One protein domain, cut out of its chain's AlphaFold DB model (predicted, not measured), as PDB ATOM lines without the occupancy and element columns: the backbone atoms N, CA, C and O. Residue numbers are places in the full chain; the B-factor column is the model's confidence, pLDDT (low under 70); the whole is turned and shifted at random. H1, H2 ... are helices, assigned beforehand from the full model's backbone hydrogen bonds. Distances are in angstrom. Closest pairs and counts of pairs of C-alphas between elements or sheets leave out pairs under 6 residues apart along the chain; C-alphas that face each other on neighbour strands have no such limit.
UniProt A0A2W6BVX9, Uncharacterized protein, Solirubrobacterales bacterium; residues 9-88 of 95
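AT A GLANCE: This is residues 9 to 88 of the 95 residues of an uncharacterized protein of Solirubrobacterales bacterium (UniProt A0A2W6BVX9). Four helices stand round the long axis of the domain: the two longer ones, H4 and H7, run nearly the same way, the short H6 folds back beside H7, and H5 joins the end of H4 to the start of H6. Three short helices, H1, H2 and H3, curve across one end of this frame, H3 leading into H4 and H1 packing on H6. The printed part has 80 residues with seven named helices, H1 to H7 in chain order, and no named strand; its class is all helix. It is compact, with a radius of gyration of the C-alphas of 12.4 A, and elongated, spanning 36 by 23 by 22 A.

HOW THE PARTS SIT: H4, residues 32 to 47, is the longest helix. With residues 36 to 43 alone it only just touches H7, residues 74 to 86, with 3 pairs of C-alphas within 8 A; the closest C-alphas are those of Leu 36 and Glu 78, 7.4 A apart, and the two run the same way at a shallow tilt of 24 degrees. H7 forms a helical hairpin with H6, residues 65 to 70, opposite ways at a shallow tilt of 16 degrees; the closest C-alphas, of Pro 65 and Phe 77, are 5.5 A apart. H6 and H1, residues 9 to 15, touch and are about perpendicular at 88 degrees, with their closest C-alphas, of Ala 14 and Thr 70, 4.1 A apart. H5, residues 49 to 57, touches H6 only at the corner, C-alphas 56 and 65 being the closest at 5.1 A, and is near H7. H4 and H6 are the hubs, touching 3 helices each, but are apart from each other. The helix packing is mostly aligned, only just: 2 of 3 pairs are at a shallow tilt. Every O i to N i+4 pair is within hydrogen-bond range in H1, H4, H6, H7 and H2, residues 19 to 23; in H5 it is 4 of 5, and H3, residues 26 to 29, is too short for such a pair.

IN THESE COORDINATES: H4 measures 22.1 A from C-alpha 32 at (140.943, 144.479, 159.934) to C-alpha 47 at (131.886, 129.476, 146.445). H7 measures 18.0 A and ends at C-alpha 86, (124.617, 139.033, 147.771). H5 measures 12.5 A, H1 9.9 A, H6 8.7 A, H2 6.1 A and H3 5.4 A. H1 begins at C-alpha 9, (155.400, 136.372, 146.036).

THE WHOLE: The C-alphas farthest apart, of Leu 20 and Arg 87, are 36.4 A apart. The printed part has no cut and no long link. The mean pLDDT of the printed part is 73.5, and residue 9 and residues 14 to 19, 22 to 33 and 59 to 62 are under 70.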
ATOM      1  N   ASP A   9     154.888 135.107 146.582       69.81
ATOM      2  CA  ASP A   9     155.400 136.372 146.036       69.81
ATOM      3  C   ASP A   9     154.262 137.291 145.562       69.81
ATOM      4  O   ASP A   9     154.254 138.480 145.875       69.81
ATOM      5  N   GLU A  10     153.255 136.740 144.871       70.56
ATOM      6  CA  GLU A  10     152.063 137.491 144.456       70.56
ATOM      7  C   GLU A  10     151.251 137.953 145.666       70.56
ATOM      8  O   GLU A  10     150.768 139.082 145.680       70.56
ATOM      9  N   LEU A  11     151.142 137.113 146.694       72.19
ATOM     10  CA  LEU A  11     150.457 137.438 147.938       72.19
ATOM     11  C   LEU A  11     151.199 138.535 148.719       72.19
ATOM     12  O   LEU A  11     150.567 139.486 149.172       72.19
ATOM     13  N   CYS A  12     152.531 138.454 148.821       71.56
ATOM     14  CA  CYS A  12     153.357 139.507 149.425       71.56
ATOM     15  C   CYS A  12     153.198 140.838 148.688       71.56
ATOM     16  O   CYS A  12     153.037 141.883 149.314       71.56
ATOM     17  N   ARG A  13     153.182 140.803 147.351       70.38
ATOM     18  CA  ARG A  13     152.999 141.992 146.511       70.38
ATOM     19  C   ARG A  13     151.595 142.575 146.631       70.38
ATOM     20  O   ARG A  13     151.449 143.788 146.702       70.38
ATOM     21  N   ALA A  14     150.581 141.714 146.665       68.12
ATOM     22  CA  ALA A  14     149.186 142.113 146.797       68.12
ATOM     23  C   ALA A  14     148.852 142.637 148.196       68.12
ATOM     24  O   ALA A  14     147.899 143.381 148.344       68.12
ATOM     25  N   LEU A  15     149.602 142.253 149.224       69.25
ATOM     26  CA  LEU A  15     149.391 142.733 150.591       69.25
ATOM     27  C   LEU A  15     150.384 143.844 150.975       69.25
ATOM     28  O   LEU A  15     150.299 144.373 152.083       69.25
ATOM     29  N   ASP A  16     151.288 144.214 150.055       68.12
ATOM     30  CA  ASP A  16     152.414 145.137 150.264       68.12
ATOM     31  C   ASP A  16     153.169 144.813 151.565       68.12
ATOM     32  O   ASP A  16     153.369 145.648 152.449       68.12
ATOM     33  N   VAL A  17     153.500 143.533 151.733       68.31
ATOM     34  CA  VAL A  17     154.130 142.998 152.942       68.31
ATOM     35  C   VAL A  17     155.351 142.176 152.584       68.31
ATOM     36  O   VAL A  17     155.346 141.393 151.637       68.31
ATOM     37  N   ASP A  18     156.399 142.318 153.385       69.81
ATOM     38  CA  ASP A  18     157.567 141.462 153.264       69.81
ATOM     39  C   ASP A  18     157.228 139.998 153.597       69.81
ATOM     40  O   ASP A  18     156.425 139.731 154.501       69.81
ATOM     41  N   PRO A  19     157.914 139.029 152.963       68.44
ATOM     42  CA  PRO A  19     157.701 137.602 153.205       68.44
ATOM     43  C   PRO A  19     157.876 137.223 154.677       68.44
ATOM     44  O   PRO A  19     157.166 136.358 155.177       68.44
ATOM     45  N   LEU A  20     158.755 137.914 155.415       72.69
ATOM     46  CA  LEU A  20     158.914 137.699 156.856       72.69
ATOM     47  C   LEU A  20     157.652 138.090 157.645       72.69
ATOM     48  O   LEU A  20     157.274 137.385 158.575       72.69
ATOM     49  N   THR A  21     156.981 139.180 157.267       71.25
ATOM     50  CA  THR A  21     155.727 139.644 157.887       71.25
ATOM     51  C   THR A  21     154.598 138.645 157.640       71.25
ATOM     52  O   THR A  21     153.809 138.369 158.550       71.25
ATOM     53  N   LEU A  22     154.559 138.073 156.432       68.62
ATOM     54  CA  LEU A  22     153.609 137.036 156.036       68.62
ATOM     55  C   LEU A  22     153.854 135.732 156.810       68.62
ATOM     56  O   LEU A  22     152.928 135.183 157.401       68.62
ATOM     57  N   LEU A  23     155.111 135.286 156.894       69.00
ATOM     58  CA  LEU A  23     155.498 134.069 157.615       69.00
ATOM     59  C   LEU A  23     155.346 134.203 159.135       69.00
ATOM     60  O   LEU A  23     155.071 133.228 159.827       69.00
ATOM     61  N   SER A  24     155.549 135.412 159.663       67.88
ATOM     62  CA  SER A  24     155.514 135.674 161.099       67.88
ATOM     63  C   SER A  24     154.100 135.937 161.639       67.88
ATOM     64  O   SER A  24     153.976 136.260 162.826       67.88
ATOM     65  N   GLY A  25     153.054 135.863 160.803       60.91
ATOM     66  CA  GLY A  25     151.665 136.141 161.205       60.91
ATOM     67  C   GLY A  25     151.447 137.594 161.640       60.91
ATOM     68  O   GLY A  25     150.504 137.930 162.351       60.91
ATOM     69  N   GLN A  26     152.350 138.508 161.265       62.47
ATOM     70  CA  GLN A  26     152.240 139.917 161.651       62.47
ATOM     71  C   GLN A  26     151.123 140.640 160.897       62.47
ATOM     72  O   GLN A  26     150.632 141.655 161.393       62.47
ATOM     73  N   LEU A  27     150.675 140.081 159.768       60.59
ATOM     74  CA  LEU A  27     149.440 140.481 159.094       60.59
ATOM     75  C   LEU A  27     148.217 140.389 160.005       60.59
ATOM     76  O   LEU A  27     147.379 141.283 159.999       60.59
ATOM     77  N   GLU A  28     148.144 139.344 160.828       55.06
ATOM     78  CA  GLU A  28     147.007 139.074 161.714       55.06
ATOM     79  C   GLU A  28     146.872 140.132 162.822       55.06
ATOM     80  O   GLU A  28     145.831 140.241 163.465       55.06
ATOM     81  N   ARG A  29     147.914 140.941 163.061       52.84
ATOM     82  CA  ARG A  29     147.908 142.003 164.080       52.84
ATOM     83  C   ARG A  29     147.366 143.339 163.581       52.84
ATOM     84  O   ARG A  29     147.041 144.190 164.409       52.84
ATOM     85  N   ALA A  30     147.255 143.542 162.269       58.97
ATOM     86  CA  ALA A  30     146.529 144.677 161.710       58.97
ATOM     87  C   ALA A  30     145.038 144.312 161.731       58.97
ATOM     88  O   ALA A  30     144.584 143.592 160.858       58.97
ATOM     89  N   GLY A  31     144.304 144.721 162.773       62.12
ATOM     90  CA  GLY A  31     143.032 144.105 163.193       62.12
ATOM     91  C   GLY A  31     141.926 143.898 162.140       62.12
ATOM     92  O   GLY A  31     141.093 143.019 162.331       62.12
ATOM     93  N   GLU A  32     141.918 144.636 161.031       65.06
ATOM     94  CA  GLU A  32     140.943 144.479 159.934       65.06
ATOM     95  C   GLU A  32     141.310 143.347 158.955       65.06
ATOM     96  O   GLU A  32     140.450 142.681 158.381       65.06
ATOM     97  N   LEU A  33     142.602 143.069 158.813       69.69
ATOM     98  CA  LEU A  33     143.158 142.081 157.893       69.69
ATOM     99  C   LEU A  33     142.810 140.615 158.243       69.69
ATOM    100  O   LEU A  33     142.424 139.884 157.330       69.69
ATOM    101  N   PRO A  34     142.867 140.148 159.513       70.81
ATOM    102  CA  PRO A  34     142.440 138.789 159.854       70.81
ATOM    103  C   PRO A  34     140.932 138.579 159.656       70.81
ATOM    104  O   PRO A  34     140.519 137.477 159.310       70.81
ATOM    105  N   ILE A  35     140.113 139.623 159.829       77.56
ATOM    106  CA  ILE A  35     138.667 139.556 159.566       77.56
ATOM    107  C   ILE A  35     138.439 139.338 158.071       77.56
ATOM    108  O   ILE A  35     137.707 138.432 157.686       77.56
ATOM    109  N   LEU A  36     139.123 140.113 157.230       74.88
ATOM    110  CA  LEU A  36     139.024 139.999 155.780       74.88
ATOM    111  C   LEU A  36     139.517 138.637 155.268       74.88
ATOM    112  O   LEU A  36     138.867 138.037 154.416       74.88
ATOM    113  N   LEU A  37     140.609 138.107 155.827       74.88
ATOM    114  CA  LEU A  37     141.096 136.756 155.524       74.88
ATOM    115  C   LEU A  37     140.097 135.670 155.945       74.88
ATOM    116  O   LEU A  37     139.861 134.742 155.177       74.88
ATOM    117  N   ALA A  38     139.473 135.799 157.118       79.69
ATOM    118  CA  ALA A  38     138.450 134.860 157.572       79.69
ATOM    119  C   ALA A  38     137.193 134.902 156.684       79.69
ATOM    120  O   ALA A  38     136.650 133.858 156.329       79.69
ATOM    121  N   LEU A  39     136.752 136.099 156.275       80.06
ATOM    122  CA  LEU A  39     135.646 136.269 155.326       80.06
ATOM    123  C   LEU A  39     135.973 135.651 153.963       80.06
ATOM    124  O   LEU A  39     135.113 135.043 153.327       80.06
ATOM    125  N   LEU A  40     137.220 135.792 153.521       76.69
ATOM    126  CA  LEU A  40     137.699 135.225 152.272       76.69
ATOM    127  C   LEU A  40     137.756 133.693 152.319       76.69
ATOM    128  O   LEU A  40     137.356 133.046 151.355       76.69
ATOM    129  N   GLU A  41     138.207 133.116 153.434       78.44
ATOM    130  CA  GLU A  41     138.214 131.668 153.659       78.44
ATOM    131  C   GLU A  41     136.784 131.098 153.710       78.44
ATOM    132  O   GLU A  41     136.505 130.087 153.063       78.44
ATOM    133  N   ASP A  42     135.847 131.783 154.380       82.00
ATOM    134  CA  ASP A  42     134.420 131.418 154.386       82.00
ATOM    135  C   ASP A  42     133.826 131.473 152.971       82.00
ATOM    136  O   ASP A  42     133.173 130.531 152.511       82.00
ATOM    137  N   ALA A  43     134.115 132.547 152.232       79.81
ATOM    138  CA  ALA A  43     133.725 132.682 150.836       79.81
ATOM    139  C   ALA A  43     134.342 131.581 149.962       79.81
ATOM    140  O   ALA A  43     133.664 131.062 149.076       79.81
ATOM    141  N   GLU A  44     135.587 131.173 150.219       79.69
ATOM    142  CA  GLU A  44     136.244 130.069 149.514       79.69
ATOM    143  C   GLU A  44     135.526 128.749 149.771       79.69
ATOM    144  O   GLU A  44     135.250 127.995 148.835       79.69
ATOM    145  N   GLN A  45     135.169 128.491 151.029       80.19
ATOM    146  CA  GLN A  45     134.432 127.297 151.421       80.19
ATOM    147  C   GLN A  45     133.034 127.246 150.790       80.19
ATOM    148  O   GLN A  45     132.550 126.163 150.457       80.19
ATOM    149  N   ARG A  46     132.386 128.402 150.604       80.56
ATOM    150  CA  ARG A  46     131.017 128.506 150.074       80.56
ATOM    151  C   ARG A  46     130.951 128.541 148.548       80.56
ATOM    152  O   ARG A  46     130.100 127.874 147.967       80.56
ATOM    153  N   ALA A  47     131.824 129.313 147.901       78.19
ATOM    154  CA  ALA A  47     131.886 129.476 146.445       78.19
ATOM    155  C   ALA A  47     132.703 128.375 145.755       78.19
ATOM    156  O   ALA A  47     132.506 128.087 144.573       78.19
ATOM    157  N   GLY A  48     133.650 127.785 146.483       76.88
ATOM    158  CA  GLY A  48     134.710 126.950 145.943       76.88
ATOM    159  C   GLY A  48     135.918 127.775 145.494       76.88
ATOM    160  O   GLY A  48     135.800 128.830 144.862       76.88
ATOM    161  N   SER A  49     137.108 127.236 145.747       75.62
ATOM    162  CA  SER A  49     138.397 127.866 145.441       75.62
ATOM    163  C   SER A  49     138.579 128.244 143.969       75.62
ATOM    164  O   SER A  49     139.224 129.247 143.676       75.62
ATOM    165  N   ALA A  50     137.964 127.521 143.028       78.00
ATOM    166  CA  ALA A  50     138.002 127.866 141.604       78.00
ATOM    167  C   ALA A  50     137.199 129.137 141.259       78.00
ATOM    168  O   ALA A  50     137.659 129.963 140.467       78.00
ATOM    169  N   VAL A  51     136.019 129.312 141.863       78.69
ATOM    170  CA  VAL A  51     135.172 130.501 141.666       78.69
ATOM    171  C   VAL A  51     135.836 131.704 142.314       78.69
ATOM    172  O   VAL A  51     135.961 132.740 141.672       78.69
ATOM    173  N   LEU A  52     136.348 131.549 143.535       78.69
ATOM    174  CA  LEU A  52     137.031 132.630 144.238       78.69
ATOM    175  C   LEU A  52     138.303 133.075 143.491       78.69
ATOM    176  O   LEU A  52     138.474 134.263 143.234       78.69
ATOM    177  N   ARG A  53     139.127 132.128 143.010       77.75
ATOM    178  CA  ARG A  53     140.284 132.390 142.124       77.75
ATOM    179  C   ARG A  53     139.906 133.194 140.885       77.75
ATOM    180  O   ARG A  53     140.601 134.136 140.505       77.75
ATOM    181  N   SER A  54     138.813 132.803 140.230       79.12
ATOM    182  CA  SER A  54     138.331 133.498 139.041       79.12
ATOM    183  C   SER A  54     137.823 134.895 139.400       79.12
ATOM    184  O   SER A  54     138.203 135.859 138.740       79.12
ATOM    185  N   TRP A  55     137.069 135.036 140.491       81.81
ATOM    186  CA  TRP A  55     136.521 136.305 140.975       81.81
ATOM    187  C   TRP A  55     137.603 137.330 141.320       81.81
ATOM    188  O   TRP A  55     137.529 138.454 140.831       81.81
ATOM    189  N   VAL A  56     138.652 136.937 142.051       77.88
ATOM    190  CA  VAL A  56     139.769 137.832 142.421       77.88
ATOM    191  C   VAL A  56     140.461 138.425 141.183       77.88
ATOM    192  O   VAL A  56     140.964 139.551 141.214       77.88
ATOM    193  N   ARG A  57     140.449 137.686 140.065       76.56
ATOM    194  CA  ARG A  57     140.980 138.117 138.761       76.56
ATOM    195  C   ARG A  57     139.934 138.790 137.863       76.56
ATOM    196  O   ARG A  57     140.302 139.420 136.868       76.56
ATOM    197  N   THR A  58     138.649 138.672 138.187       76.12
ATOM    198  CA  THR A  58     137.548 139.254 137.416       76.12
ATOM    199  C   THR A  58     137.395 140.730 137.776       76.12
ATOM    200  O   THR A  58     137.579 141.136 138.920       76.12
ATOM    201  N   ARG A  59     137.069 141.566 136.785       65.69
ATOM    202  CA  ARG A  59     136.693 142.962 137.038       65.69
ATOM    203  C   ARG A  59     135.239 143.011 137.507       65.69
ATOM    204  O   ARG A  59     134.347 142.674 136.734       65.69
ATOM    205  N   GLY A  60     135.023 143.429 138.748       67.44
ATOM    206  CA  GLY A  60     133.724 143.837 139.275       67.44
ATOM    207  C   GLY A  60     133.481 145.340 139.110       67.44
ATOM    208  O   GLY A  60     134.283 146.051 138.496       67.44
ATOM    209  N   SER A  61     132.382 145.824 139.693       60.50
ATOM    210  CA  SER A  61     131.984 147.241 139.691       60.50
ATOM    211  C   SER A  61     133.055 148.151 140.310       60.50
ATOM    212  O   SER A  61     133.282 149.254 139.818       60.50
ATOM    213  N   ALA A  62     133.753 147.656 141.336       60.59
ATOM    214  CA  ALA A  62     134.829 148.353 142.041       60.59
ATOM    215  C   ALA A  62     136.232 148.152 141.422       60.59
ATOM    216  O   ALA A  62     137.215 148.683 141.930       60.59
ATOM    217  N   GLY A  63     136.363 147.403 140.318       71.38
ATOM    218  CA  GLY A  63     137.658 147.045 139.724       71.38
ATOM    219  C   GLY A  63     138.031 145.581 139.949       71.38
ATOM    220  O   GLY A  63     137.156 144.721 140.019       71.38
ATOM    221  N   ARG A  64     139.332 145.257 139.973       77.00
ATOM    222  CA  ARG A  64     139.775 143.892 140.307       77.00
ATOM    223  C   ARG A  64     139.959 143.808 141.827       77.00
ATOM    224  O   ARG A  64     140.701 144.638 142.346       77.00
ATOM    225  N   PRO A  65     139.379 142.819 142.528       76.31
ATOM    226  CA  PRO A  65     139.570 142.665 143.974       76.31
ATOM    227  C   PRO A  65     141.053 142.598 144.375       76.31
ATOM    228  O   PRO A  65     141.450 143.147 145.396       76.31
ATOM    229  N   ILE A  66     141.900 142.003 143.525       75.81
ATOM    230  CA  ILE A  66     143.356 141.986 143.732       75.81
ATOM    231  C   ILE A  66     144.001 143.381 143.712       75.81
ATOM    232  O   ILE A  66     144.990 143.604 144.401       75.81
ATOM    233  N   ASP A  67     143.447 144.328 142.952       76.62
ATOM    234  CA  ASP A  67     143.933 145.711 142.875       76.62
ATOM    235  C   ASP A  67     143.582 146.471 144.159       76.62
ATOM    236  O   ASP A  67     144.418 147.190 144.691       76.62
ATOM    237  N   ALA A  68     142.382 146.235 144.705       76.75
ATOM    238  CA  ALA A  68     141.959 146.779 145.994       76.75
ATOM    239  C   ALA A  68     142.839 146.256 147.141       76.75
ATOM    240  O   ALA A  68     143.315 147.043 147.953       76.75
ATOM    241  N   LEU A  69     143.158 144.954 147.150       74.25
ATOM    242  CA  LEU A  69     144.143 144.390 148.083       74.25
ATOM    243  C   LEU A  69     145.515 145.064 147.927       74.25
ATOM    244  O   LEU A  69     146.056 145.571 148.909       74.25
ATOM    245  N   THR A  70     146.019 145.158 146.690       73.19
ATOM    246  CA  THR A  70     147.333 145.762 146.382       73.19
ATOM    247  C   THR A  70     147.387 147.246 146.753       73.19
ATOM    248  O   THR A  70     148.417 147.746 147.194       73.19
ATOM    249  N   GLY A  71     146.272 147.962 146.612       72.88
ATOM    250  CA  GLY A  71     146.127 149.365 146.987       72.88
ATOM    251  C   GLY A  71     145.858 149.602 148.476       72.88
ATOM    252  O   GLY A  71     145.712 150.762 148.862       72.88
ATOM    253  N   ARG A  72     145.781 148.544 149.305       70.25
ATOM    254  CA  ARG A  72     145.304 148.589 150.705       70.25
ATOM    255  C   ARG A  72     143.904 149.202 150.852       70.25
ATOM    256  O   ARG A  72     143.553 149.736 151.904       70.25
ATOM    257  N   ASP A  73     143.094 149.098 149.809       74.94
ATOM    258  CA  ASP A  73     141.702 149.527 149.792       74.94
ATOM    259  C   ASP A  73     140.805 148.368 150.256       74.94
ATOM    260  O   ASP A  73     140.075 147.733 149.494       74.94
ATOM    261  N   PHE A  74     140.916 148.047 151.548       75.44
ATOM    262  CA  PHE A  74     140.083 147.032 152.198       75.44
ATOM    263  C   PHE A  74     138.572 147.306 152.069       75.44
ATOM    264  O   PHE A  74     137.842 146.344 151.830       75.44
ATOM    265  N   PRO A  75     138.081 148.564 152.145       77.94
ATOM    266  CA  PRO A  75     136.667 148.862 151.937       77.94
ATOM    267  C   PRO A  75     136.175 148.459 150.544       77.94
ATOM    268  O   PRO A  75     135.123 147.835 150.430       77.94
ATOM    269  N   ALA A  76     136.935 148.754 149.480       80.19
ATOM    270  CA  ALA A  76     136.563 148.341 148.127       80.19
ATOM    271  C   ALA A  76     136.584 146.815 147.950       80.19
ATOM    272  O   ALA A  76     135.788 146.269 147.184       80.19
ATOM    273  N   PHE A  77     137.484 146.116 148.648       79.81
ATOM    274  CA  PHE A  77     137.500 144.656 148.645       79.81
ATOM    275  C   PHE A  77     136.278 144.062 149.353       79.81
ATOM    276  O   PHE A  77     135.658 143.141 148.823       79.81
ATOM    277  N   GLU A  78     135.932 144.584 150.530       79.88
ATOM    278  CA  GLU A  78     134.769 144.143 151.302       79.88
ATOM    279  C   GLU A  78     133.467 144.390 150.531       79.88
ATOM    280  O   GLU A  78     132.662 143.472 150.413       79.88
ATOM    281  N   ASP A  79     133.303 145.563 149.909       82.94
ATOM    282  CA  ASP A  79     132.144 145.884 149.061       82.94
ATOM    283  C   ASP A  79     132.021 144.908 147.879       82.94
ATOM    284  O   ASP A  79     130.951 144.359 147.609       82.94
ATOM    285  N   ALA A  80     133.143 144.588 147.224       82.69
ATOM    286  CA  ALA A  80     133.162 143.608 146.145       82.69
ATOM    287  C   ALA A  80     132.820 142.184 146.630       82.69
ATOM    288  O   ALA A  80     132.207 141.410 145.882       82.69
ATOM    289  N   LEU A  81     133.238 141.816 147.847       80.12
ATOM    290  CA  LEU A  81     132.936 140.521 148.456       80.12
ATOM    291  C   LEU A  81     131.464 140.438 148.878       80.12
ATOM    292  O   LEU A  81     130.825 139.414 148.633       80.12
ATOM    293  N   ASP A  82     130.908 141.511 149.440       82.81
ATOM    294  CA  ASP A  82     129.491 141.614 149.790       82.81
ATOM    295  C   ASP A  82     128.618 141.556 148.531       82.81
ATOM    296  O   ASP A  82     127.673 140.772 148.469       82.81
ATOM    297  N   GLU A  83     129.010 142.242 147.451       83.19
ATOM    298  CA  GLU A  83     128.371 142.112 146.137       83.19
ATOM    299  C   GLU A  83     128.396 140.660 145.620       83.19
ATOM    300  O   GLU A  83     127.421 140.190 145.019       83.19
ATOM    301  N   LEU A  84     129.503 139.931 145.814       80.31
ATOM    302  CA  LEU A  84     129.614 138.523 145.423       80.31
ATOM    303  C   LEU A  84     128.707 137.633 146.286       80.31
ATOM    304  O   LEU A  84     128.004 136.770 145.751       80.31
ATOM    305  N   ALA A  85     128.694 137.853 147.600       79.38
ATOM    306  CA  ALA A  85     127.877 137.112 148.554       79.38
ATOM    307  C   ALA A  85     126.376 137.370 148.339       79.38
ATOM    308  O   ALA A  85     125.591 136.420 148.294       79.38
ATOM    309  N   ALA A  86     125.980 138.623 148.104       80.56
ATOM    310  CA  ALA A  86     124.617 139.033 147.771       80.56
ATOM    311  C   ALA A  86     124.126 138.400 146.458       80.56
ATOM    312  O   ALA A  86     122.948 138.070 146.316       80.56
ATOM    313  N   ARG A  87     125.036 138.166 145.504       75.62
ATOM    314  CA  ARG A  87     124.765 137.423 144.261       75.62
ATOM    315  C   ARG A  87     124.760 135.901 144.438       75.62
ATOM    316  O   ARG A  87     124.508 135.191 143.467       75.62
ATOM    317  N   GLY A  88     125.036 135.391 145.639       74.94
ATOM    318  CA  GLY A  88     125.107 133.958 145.926       74.94
ATOM    319  C   GLY A  88     126.349 133.279 145.346       74.94
ATOM    320  O   GLY A  88     126.267 132.127 144.931       74.94
TER     321      GLY A  88